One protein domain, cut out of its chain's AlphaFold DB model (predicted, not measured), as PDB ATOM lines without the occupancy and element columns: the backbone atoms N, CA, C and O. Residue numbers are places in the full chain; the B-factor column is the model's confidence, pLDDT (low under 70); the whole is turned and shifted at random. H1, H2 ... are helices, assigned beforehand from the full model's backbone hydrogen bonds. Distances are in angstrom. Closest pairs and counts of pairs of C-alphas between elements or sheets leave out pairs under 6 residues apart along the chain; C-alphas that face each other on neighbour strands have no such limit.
ATOM      1  N   GLU A  11     229.904 154.672 175.090       97.12
ATOM      2  CA  GLU A  11     231.058 154.028 174.454       97.12
ATOM      3  C   GLU A  11     230.662 153.046 173.339       97.12
ATOM      4  O   GLU A  11     231.372 152.912 172.338       97.12
ATOM      5  N   LEU A  12     229.536 152.343 173.504       95.69
ATOM      6  CA  LEU A  12     229.022 151.418 172.498       95.69
ATOM      7  C   LEU A  12     228.430 152.191 171.320       95.69
ATOM      8  O   LEU A  12     228.711 151.851 170.171       95.69
ATOM      9  N   TYR A  13     227.678 153.258 171.595       94.94
ATOM     10  CA  TYR A  13     227.134 154.131 170.559       94.94
ATOM     11  C   TYR A  13     228.239 154.732 169.681       94.94
ATOM     12  O   TYR A  13     228.147 154.694 168.452       94.94
ATOM     13  N   GLU A  14     229.332 155.202 170.284       96.88
ATOM     14  CA  GLU A  14     230.472 155.746 169.542       96.88
ATOM     15  C   GLU A  14     231.172 154.689 168.677       96.88
ATOM     16  O   GLU A  14     231.581 154.981 167.551       96.88
ATOM     17  N   LYS A  15     231.271 153.436 169.144       95.94
ATOM     18  CA  LYS A  15     231.761 152.323 168.313       95.94
ATOM     19  C   LYS A  15     230.817 152.047 167.144       95.94
ATOM     20  O   LYS A  15     231.279 151.941 166.012       95.94
ATOM     21  N   MET A  16     229.509 152.005 167.385       95.31
ATOM     22  CA  MET A  16     228.510 151.788 166.333       95.31
ATOM     23  C   MET A  16     228.564 152.886 165.263       95.31
ATOM     24  O   MET A  16     228.541 152.601 164.069       95.31
ATOM     25  N   LYS A  17     228.714 154.145 165.680       93.88
ATOM     26  CA  LYS A  17     228.776 155.312 164.790       93.88
ATOM     27  C   LYS A  17     230.020 155.340 163.894       93.88
ATOM     28  O   LYS A  17     229.970 155.938 162.817       93.88
ATOM     29  N   LYS A  18     231.123 154.712 164.321       96.81
ATOM     30  CA  LYS A  18     232.336 154.545 163.499       96.81
ATOM     31  C   LYS A  18     232.120 153.565 162.344       96.81
ATOM     32  O   LYS A  18     232.718 153.762 161.292       96.81
ATOM     33  N   HIS A  19     231.236 152.587 162.522       95.50
ATOM     34  CA  HIS A  19     230.888 151.576 161.525       95.50
ATOM     35  C   HIS A  19     229.569 151.930 160.825       95.50
ATOM     36  O   HIS A  19     228.507 151.375 161.119       95.50
ATOM     37  N   LYS A  20     229.625 152.913 159.919       91.62
ATOM     38  CA  LYS A  20     228.446 153.421 159.186       91.62
ATOM     39  C   LYS A  20     227.973 152.486 158.075       91.62
ATOM     40  O   LYS A  20     226.850 152.625 157.602       91.62
ATOM     41  N   GLU A  21     228.825 151.562 157.655       96.19
ATOM     42  CA  GLU A  21     228.533 150.505 156.691       96.19
ATOM     43  C   GLU A  21     227.517 149.483 157.222       96.19
ATOM     44  O   GLU A  21     226.905 148.754 156.444       96.19
ATOM     45  N   ILE A  22     227.310 149.440 158.542       95.06
ATOM     46  CA  ILE A  22     226.423 148.485 159.200       95.06
ATOM     47  C   ILE A  22     225.022 149.082 159.359       95.06
ATOM     48  O   ILE A  22     224.831 150.146 159.950       95.06
ATOM     49  N   ASN A  23     224.007 148.344 158.904       94.75
ATOM     50  CA  ASN A  23     222.613 148.654 159.201       94.75
ATOM     51  C   ASN A  23     222.255 148.167 160.614       94.75
ATOM     52  O   ASN A  23     221.764 147.057 160.806       94.75
ATOM     53  N   TRP A  24     222.495 149.006 161.618       94.12
ATOM     54  CA  TRP A  24     222.244 148.660 163.020       94.12
ATOM     55  C   TRP A  24     220.783 148.297 163.320       94.12
ATOM     56  O   TRP A  24     220.534 147.454 164.180       94.12
ATOM     57  N   SER A  25     219.817 148.861 162.589       91.81
ATOM     58  CA  SER A  25     218.401 148.493 162.726       91.81
ATOM     59  C   SER A  25     218.136 147.050 162.295       91.81
ATOM     60  O   SER A  25     217.309 146.375 162.904       91.81
ATOM     61  N   GLU A  26     218.840 146.566 161.268       94.62
ATOM     62  CA  GLU A  26     218.795 145.164 160.841       94.62
ATOM     63  C   GLU A  26     219.377 144.246 161.914       94.62
ATOM     64  O   GLU A  26     218.734 143.285 162.327       94.62
ATOM     65  N   VAL A  27     220.561 144.598 162.426       95.00
ATOM     66  CA  VAL A  27     221.257 143.827 163.468       95.00
ATOM     67  C   VAL A  27     220.382 143.679 164.714       95.00
ATOM     68  O   VAL A  27     220.237 142.580 165.246       95.00
ATOM     69  N   ILE A  28     219.759 144.772 165.164       93.81
ATOM     70  CA  ILE A  28     218.860 144.751 166.323       93.81
ATOM     71  C   ILE A  28     217.629 143.886 166.036       93.81
ATOM     72  O   ILE A  28     217.228 143.110 166.900       93.81
ATOM     73  N   ARG A  29     217.044 143.975 164.834       93.94
ATOM     74  CA  ARG A  29     215.869 143.169 164.478       93.94
ATOM     75  C   ARG A  29     216.180 141.678 164.511       93.94
ATOM     76  O   ARG A  29     215.447 140.939 165.155       93.94
ATOM     77  N   GLN A  30     217.285 141.267 163.898       94.06
ATOM     78  CA  GLN A  30     217.717 139.869 163.896       94.06
ATOM     79  C   GLN A  30     218.043 139.371 165.305       94.06
ATOM     80  O   GLN A  30     217.721 138.238 165.647       94.06
ATOM     81  N   ALA A  31     218.643 140.213 166.152       94.50
ATOM     82  CA  ALA A  31     218.905 139.856 167.541       94.50
ATOM     83  C   ALA A  31     217.607 139.637 168.337       94.50
ATOM     84  O   ALA A  31     217.523 138.690 169.119       94.50
ATOM     85  N   ILE A  32     216.594 140.482 168.123       93.50
ATOM     86  CA  ILE A  32     215.275 140.338 168.751       93.50
ATOM     87  C   ILE A  32     214.576 139.077 168.245       93.50
ATOM     88  O   ILE A  32     214.126 138.284 169.062       93.50
ATOM     89  N   GLU A  33     214.521 138.867 166.929       91.25
ATOM     90  CA  GLU A  33     213.901 137.684 166.322       91.25
ATOM     91  C   GLU A  33     214.572 136.402 166.802       91.25
ATOM     92  O   GLU A  33     213.895 135.497 167.271       91.25
ATOM     93  N   LYS A  34     215.907 136.355 166.804       89.75
ATOM     94  CA  LYS A  34     216.648 135.233 167.377       89.75
ATOM     95  C   LYS A  34     216.281 135.014 168.840       89.75
ATOM     96  O   LYS A  34     216.108 133.871 169.245       89.75
ATOM     97  N   LYS A  35     216.161 136.080 169.639       89.31
ATOM     98  CA  LYS A  35     215.832 135.928 171.057       89.31
ATOM     99  C   LYS A  35     214.406 135.438 171.275       89.31
ATOM    100  O   LYS A  35     214.193 134.616 172.160       89.31
ATOM    101  N   ILE A  36     213.459 135.925 170.478       88.31
ATOM    102  CA  ILE A  36     212.083 135.428 170.466       88.31
ATOM    103  C   ILE A  36     212.091 133.961 170.060       88.31
ATOM    104  O   ILE A  36     211.603 133.148 170.830       88.31
ATOM    105  N   ASN A  37     212.760 133.603 168.967       83.62
ATOM    106  CA  ASN A  37     212.898 132.218 168.538       83.62
ATOM    107  C   ASN A  37     213.534 131.355 169.624       83.62
ATOM    108  O   ASN A  37     213.054 130.265 169.830       83.62
ATOM    109  N   GLU A  38     214.554 131.795 170.364       82.31
ATOM    110  CA  GLU A  38     215.108 131.030 171.497       82.31
ATOM    111  C   GLU A  38     214.096 130.822 172.636       82.31
ATOM    112  O   GLU A  38     214.095 129.769 173.268       82.31
ATOM    113  N   LEU A  39     213.275 131.832 172.932       80.69
ATOM    114  CA  LEU A  39     212.264 131.779 173.993       80.69
ATOM    115  C   LEU A  39     211.032 130.960 173.577       80.69
ATOM    116  O   LEU A  39     210.455 130.265 174.408       80.69
ATOM    117  N   GLU A  40     210.650 131.038 172.305       74.88
ATOM    118  CA  GLU A  40     209.567 130.272 171.679       74.88
ATOM    119  C   GLU A  40     210.021 128.864 171.279       74.88
ATOM    120  O   GLU A  40     209.213 127.943 171.300       74.88
ATOM    121  N   SER A  41     211.327 128.654 171.072       59.41
ATOM    122  CA  SER A  41     212.001 127.348 170.988       59.41
ATOM    123  C   SER A  41     212.067 126.666 172.357       59.41
ATOM    124  O   SER A  41     213.038 125.974 172.683       59.41
ATOM    125  N   VAL A  42     210.969 126.705 173.113       54.12
ATOM    126  CA  VAL A  42     210.451 125.450 173.658       54.12
ATOM    127  C   VAL A  42     210.201 124.579 172.433       54.12
ATOM    128  O   VAL A  42     209.088 124.556 171.922       54.12
ATOM    129  N   ARG A  43     211.266 123.968 171.889       56.91
ATOM    130  CA  ARG A  43     211.174 123.154 170.683       56.91
ATOM    131  C   ARG A  43     210.055 122.176 170.956       56.91
ATOM    132  O   ARG A  43     210.182 121.334 171.851       56.91
ATOM    133  N   SER A  44     208.940 122.338 170.252       62.66
ATOM    134  CA  SER A  44     207.937 121.294 170.263       62.66
ATOM    135  C   SER A  44     208.690 120.032 169.844       62.66
ATOM    136  O   SER A  44     209.608 120.099 169.017       62.66
ATOM    137  N   GLY A  45     208.386 118.891 170.469       69.19
ATOM    138  CA  GLY A  45     209.052 117.640 170.100       69.19
ATOM    139  C   GLY A  45     209.058 117.465 168.577       69.19
ATOM    140  O   GLY A  45     210.071 117.102 168.005       69.19
ATOM    141  N   GLU A  46     207.982 117.888 167.918       70.31
ATOM    142  CA  GLU A  46     207.791 117.898 166.468       70.31
ATOM    143  C   GLU A  46     208.868 118.665 165.676       70.31
ATOM    144  O   GLU A  46     209.395 118.129 164.702       70.31
ATOM    145  N   GLU A  47     209.256 119.878 166.082       72.38
ATOM    146  CA  GLU A  47     210.291 120.652 165.377       72.38
ATOM    147  C   GLU A  47     211.675 120.012 165.484       72.38
ATOM    148  O   GLU A  47     212.430 119.980 164.510       72.38
ATOM    149  N   LEU A  48     212.000 119.479 166.666       78.31
ATOM    150  CA  LEU A  48     213.247 118.754 166.878       78.31
ATOM    151  C   LEU A  48     213.282 117.482 166.021       78.31
ATOM    152  O   LEU A  48     214.289 117.215 165.371       78.31
ATOM    153  N   LEU A  49     212.183 116.726 165.977       79.25
ATOM    154  CA  LEU A  49     212.093 115.504 165.175       79.25
ATOM    155  C   LEU A  49     212.249 115.799 163.677       79.25
ATOM    156  O   LEU A  49     212.973 115.082 162.990       79.25
ATOM    157  N   HIS A  50     211.664 116.892 163.186       80.19
ATOM    158  CA  HIS A  50     211.797 117.300 161.787       80.19
ATOM    159  C   HIS A  50     213.226 117.755 161.420       80.19
ATOM    160  O   HIS A  50     213.691 117.527 160.302       80.19
ATOM    161  N   GLU A  51     213.966 118.378 162.344       80.56
ATOM    162  CA  GLU A  51     215.391 118.675 162.131       80.56
ATOM    163  C   GLU A  51     216.254 117.409 162.096       80.56
ATOM    164  O   GLU A  51     217.148 117.305 161.255       80.56
ATOM    165  N   LEU A  52     215.973 116.438 162.967       83.44
ATOM    166  CA  LEU A  52     216.675 115.153 162.981       83.44
ATOM    167  C   LEU A  52     216.439 114.381 161.675       83.44
ATOM    168  O   LEU A  52     217.399 113.892 161.077       83.44
ATOM    169  N   GLU A  53     215.205 114.380 161.168       82.94
ATOM    170  CA  GLU A  53     214.855 113.772 159.880       82.94
ATOM    171  C   GLU A  53     215.618 114.419 158.709       82.94
ATOM    172  O   GLU A  53     216.186 113.718 157.871       82.94
ATOM    173  N   LYS A  54     215.736 115.756 158.682       85.19
ATOM    174  CA  LYS A  54     216.539 116.477 157.670       85.19
ATOM    175  C   LYS A  54     218.028 116.142 157.715       85.19
ATOM    176  O   LYS A  54     218.701 116.239 156.690       85.19
ATOM    177  N   LEU A  55     218.544 115.773 158.883       86.00
ATOM    178  CA  LEU A  55     219.924 115.317 159.062       86.00
ATOM    179  C   LEU A  55     220.098 113.822 158.739       86.00
ATOM    180  O   LEU A  55     221.210 113.307 158.846       86.00
ATOM    181  N   GLY A  56     219.028 113.132 158.326       86.88
ATOM    182  CA  GLY A  56     219.029 111.698 158.037       86.88
ATOM    183  C   GLY A  56     219.085 110.825 159.291       86.88
ATOM    184  O   GLY A  56     219.405 109.641 159.197       86.88
ATOM    185  N   ILE A  57     218.804 111.399 160.463       86.38
ATOM    186  CA  ILE A  57     218.799 110.696 161.742       86.38
ATOM    187  C   ILE A  57     217.383 110.185 161.983       86.38
ATOM    188  O   ILE A  57     216.437 110.965 162.087       86.38
ATOM    189  N   ARG A  58     217.236 108.866 162.078       82.12
ATOM    190  CA  ARG A  58     215.954 108.241 162.400       82.12
ATOM    191  C   ARG A  58     215.747 108.234 163.905       82.12
ATOM    192  O   ARG A  58     216.691 108.019 164.663       82.12
ATOM    193  N   ILE A  59     214.506 108.432 164.337       77.75
ATOM    194  CA  ILE A  59     214.154 108.476 165.761       77.75
ATOM    195  C   ILE A  59     214.458 107.131 166.424       77.75
ATOM    196  O   ILE A  59     214.931 107.091 167.554       77.75
ATOM    197  N   GLU A  60     214.240 106.036 165.697       81.12
ATOM    198  CA  GLU A  60     214.500 104.672 166.168       81.12
ATOM    199  C   GLU A  60     215.974 104.412 166.519       81.12
ATOM    200  O   GLU A  60     216.263 103.511 167.302       81.12
ATOM    201  N   ASP A  61     216.894 105.199 165.956       83.75
ATOM    202  CA  ASP A  61     218.332 105.071 166.203       83.75
ATOM    203  C   ASP A  61     218.805 105.948 167.380       83.75
ATOM    204  O   ASP A  61     219.975 105.898 167.769       83.75
ATOM    205  N   LEU A  62     217.918 106.767 167.957       81.94
ATOM    206  CA  LEU A  62     218.253 107.655 169.063       81.94
ATOM    207  C   LEU A  62     218.203 106.901 170.388       81.94
ATOM    208  O   LEU A  62     217.146 106.488 170.863       81.94
ATOM    209  N   VAL A  63     219.354 106.811 171.044       80.88
ATOM    210  CA  VAL A  63     219.423 106.435 172.457       80.88
ATOM    211  C   VAL A  63     219.300 107.712 173.282       80.88
ATOM    212  O   VAL A  63     220.221 108.528 173.322       80.88
ATOM    213  N   LEU A  64     218.140 107.912 173.907       79.25
ATOM    214  CA  LEU A  64     217.907 109.032 174.813       79.25
ATOM    215  C   LEU A  64     218.248 108.604 176.241       79.25
ATOM    216  O   LEU A  64     217.602 107.717 176.793       79.25
ATOM    217  N   GLU A  65     219.228 109.268 176.851       79.94
ATOM    218  CA  GLU A  65     219.515 109.132 178.278       79.94
ATOM    219  C   GLU A  65     219.180 110.437 179.010       79.94
ATOM    220  O   GLU A  65     219.544 111.523 178.539       79.94
ATOM    221  N   PRO A  66     218.505 110.377 180.172       80.94
ATOM    222  CA  PRO A  66     218.299 111.557 180.999       80.94
ATOM    223  C   PRO A  66     219.643 112.212 181.371       80.94
ATOM    224  O   PRO A  66     220.582 111.494 181.715       80.94
ATOM    225  N   PRO A  67     219.752 113.554 181.419       79.06
ATOM    226  CA  PRO A  67     221.001 114.250 181.764       79.06
ATOM    227  C   PRO A  67     221.598 113.843 183.120       79.06
ATOM    228  O   PRO A  67     222.807 113.889 183.332       79.06
ATOM    229  N   GLN A  68     220.740 113.452 184.062       83.00
ATOM    230  CA  GLN A  68     221.115 112.963 185.387       83.00
ATOM    231  C   GLN A  68     221.446 111.457 185.434       83.00
ATOM    232  O   GLN A  68     221.832 110.965 186.496       83.00
ATOM    233  N   GLY A  69     221.296 110.741 184.319       86.62
ATOM    234  CA  GLY A  69     221.347 109.285 184.221       86.62
ATOM    235  C   GLY A  69     220.039 108.605 184.647       86.62
ATOM    236  O   GLY A  69     219.286 109.119 185.484       86.62
ATOM    237  N   GLU A  70     219.794 107.417 184.092       84.50
ATOM    238  CA  GLU A  70     218.555 106.646 184.272       84.50
ATOM    239  C   GLU A  70     218.260 106.337 185.750       84.50
ATOM    240  O   GLU A  70     217.169 106.605 186.258       84.50
ATOM    241  N   ASP A  71     219.269 105.883 186.497       86.50
ATOM    242  CA  ASP A  71     219.130 105.528 187.914       86.50
ATOM    243  C   ASP A  71     218.644 106.693 188.786       86.50
ATOM    244  O   ASP A  71     217.861 106.504 189.726       86.50
ATOM    245  N   LYS A  72     219.126 107.914 188.514       86.06
ATOM    246  CA  LYS A  72     218.700 109.107 189.260       86.06
ATOM    247  C   LYS A  72     217.295 109.524 188.855       86.06
ATOM    248  O   LYS A  72     216.502 109.855 189.736       86.06
ATOM    249  N   PHE A  73     216.982 109.467 187.564       85.69
ATOM    250  CA  PHE A  73     215.661 109.800 187.045       85.69
ATOM    251  C   PHE A  73     214.570 108.901 187.651       85.69
ATOM    252  O   PHE A  73     213.593 109.398 188.211       85.69
ATOM    253  N   GLN A  74     214.793 107.585 187.683       86.50
ATOM    254  CA  GLN A  74     213.848 106.621 188.258       86.50
ATOM    255  C   GLN A  74     213.620 106.819 189.764       86.50
ATOM    256  O   GLN A  74     212.491 106.712 190.256       86.50
ATOM    257  N   LYS A  75     214.673 107.146 190.526       89.50
ATOM    258  CA  LYS A  75     214.543 107.496 191.953       89.50
ATOM    259  C   LYS A  75     213.697 108.753 192.152       89.50
ATOM    260  O   LYS A  75     212.889 108.807 193.080       89.50
ATOM    261  N   GLU A  76     213.867 109.749 191.289       85.31
ATOM    262  CA  GLU A  76     213.120 111.005 191.350       85.31
ATOM    263  C   GLU A  76     211.633 110.812 191.024       85.31
ATOM    264  O   GLU A  76     210.784 111.340 191.746       85.31
ATOM    265  N   LEU A  77     211.306 110.002 190.010       83.44
ATOM    266  CA  LEU A  77     209.922 109.659 189.664       83.44
ATOM    267  C   LEU A  77     209.203 108.956 190.817       83.44
ATOM    268  O   LEU A  77     208.106 109.367 191.200       83.44
ATOM    269  N   LYS A  78     209.845 107.947 191.421       86.06
ATOM    270  CA  LYS A  78     209.295 107.244 192.590       86.06
ATOM    271  C   LYS A  78     209.016 108.215 193.733       86.06
ATOM    272  O   LYS A  78     207.928 108.196 194.296       86.06
ATOM    273  N   ARG A  79     209.956 109.121 194.025       83.69
ATOM    274  CA  ARG A  79     209.790 110.141 195.069       83.69
ATOM    275  C   ARG A  79     208.609 111.076 194.781       83.69
ATOM    276  O   ARG A  79     207.813 111.320 195.682       83.69
ATOM    277  N   LYS A  80     208.487 111.602 193.556       79.19
ATOM    278  CA  LYS A  80     207.403 112.528 193.173       79.19
ATOM    279  C   LYS A  80     206.031 111.849 193.172       79.19
ATOM    280  O   LYS A  80     205.080 112.427 193.686       79.19
ATOM    281  N   SER A  81     205.946 110.610 192.683       75.38
ATOM    282  CA  SER A  81     204.710 109.817 192.689       75.38
ATOM    283  C   SER A  81     204.210 109.534 194.109       75.38
ATOM    284  O   SER A  81     203.023 109.681 194.375       75.38
ATOM    285  N   THR A  82     205.104 109.210 195.051       69.19
ATOM    286  CA  THR A  82     204.716 109.004 196.457       69.19
ATOM    287  C   THR A  82     204.200 110.285 197.120       69.19
ATOM    288  O   THR A  82     203.283 110.211 197.929       69.19
ATOM    289  N   ILE A  83     204.743 111.454 196.759       70.88
ATOM    290  CA  ILE A  83     204.312 112.756 197.298       70.88
ATOM    291  C   ILE A  83     202.932 113.166 196.762       70.88
ATOM    292  O   ILE A  83     202.174 113.791 197.486       70.88
ATOM    293  N   GLN A  84     202.588 112.805 195.521       57.22
ATOM    294  CA  GLN A  84     201.276 113.102 194.925       57.22
ATOM    295  C   GLN A  84     200.139 112.183 195.402       57.22
ATOM    296  O   GLN A  84     198.980 112.470 195.119       57.22
ATOM    297  N   MET A  85     200.450 111.080 196.091       53.97
ATOM    298  CA  MET A  85     199.461 110.130 196.620       53.97
ATOM    299  C   MET A  85     199.091 110.370 198.098       53.97
ATOM    300  O   MET A  85     198.368 109.554 198.666       53.97
ATOM    301  N   HIS A  86     199.597 111.433 198.730       47.66
ATOM    302  CA  HIS A  86     199.221 111.889 200.080       47.66
ATOM    303  C   HIS A  86     198.614 113.290 200.011       47.66
ATOM    304  O   HIS A  86     197.764 113.585 200.877       47.66
TER     305      HIS A  86
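Overview. This is residues 11 to 86 of the 86 residues of an uncharacterized protein of Sulfolobus sp. SCGC AB-777_G05 (UniProt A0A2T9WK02). Picture an open zigzag of four separate helices with no packed core: H1 at one end, then the longest helix, H2, then H3, and a long unnamed stretch that leads on to H4 at the other end. The printed part has 76 residues with four named helices, H1 to H4 in that order, and no named strand: all helix. It is extended, with a radius of gyration of the C-alphas of 22.2 A, and flat, spanning 62 by 38 by 19 A.

Arrangement. Look at Met 16 and Trp 24, the closest C-alphas of H1, residues 11 to 18, and H2, residues 24 to 40: at 7.7 A, the helices are close but not clearly touching. They run opposite ways at a steep tilt of 54 degrees. H3, residues 45 to 54, and H4, residues 70 to 84, are apart from each other and from H1 and H2. In H1, H2, H3 and H4 every O i to N i+4 pair is within hydrogen-bond range.

Along the chain. Find C-alpha 11 at (231.058, 154.028, 174.454), where H1 begins. H2 runs 24.0 A from C-alpha 24 at (222.244, 148.660, 163.020). H3 follows, and H4 runs 21.3 A to C-alpha 84 at (201.276, 113.102, 194.925).

Size, cuts and confidence. The C-alphas farthest apart, of Lys 18 and His 86, are 65.2 A apart. The printed part has no cut; the link from H3 to H4 is long, the others tight. Confidence is under 70 at residues 41 to 45, 82 and 84 to 86.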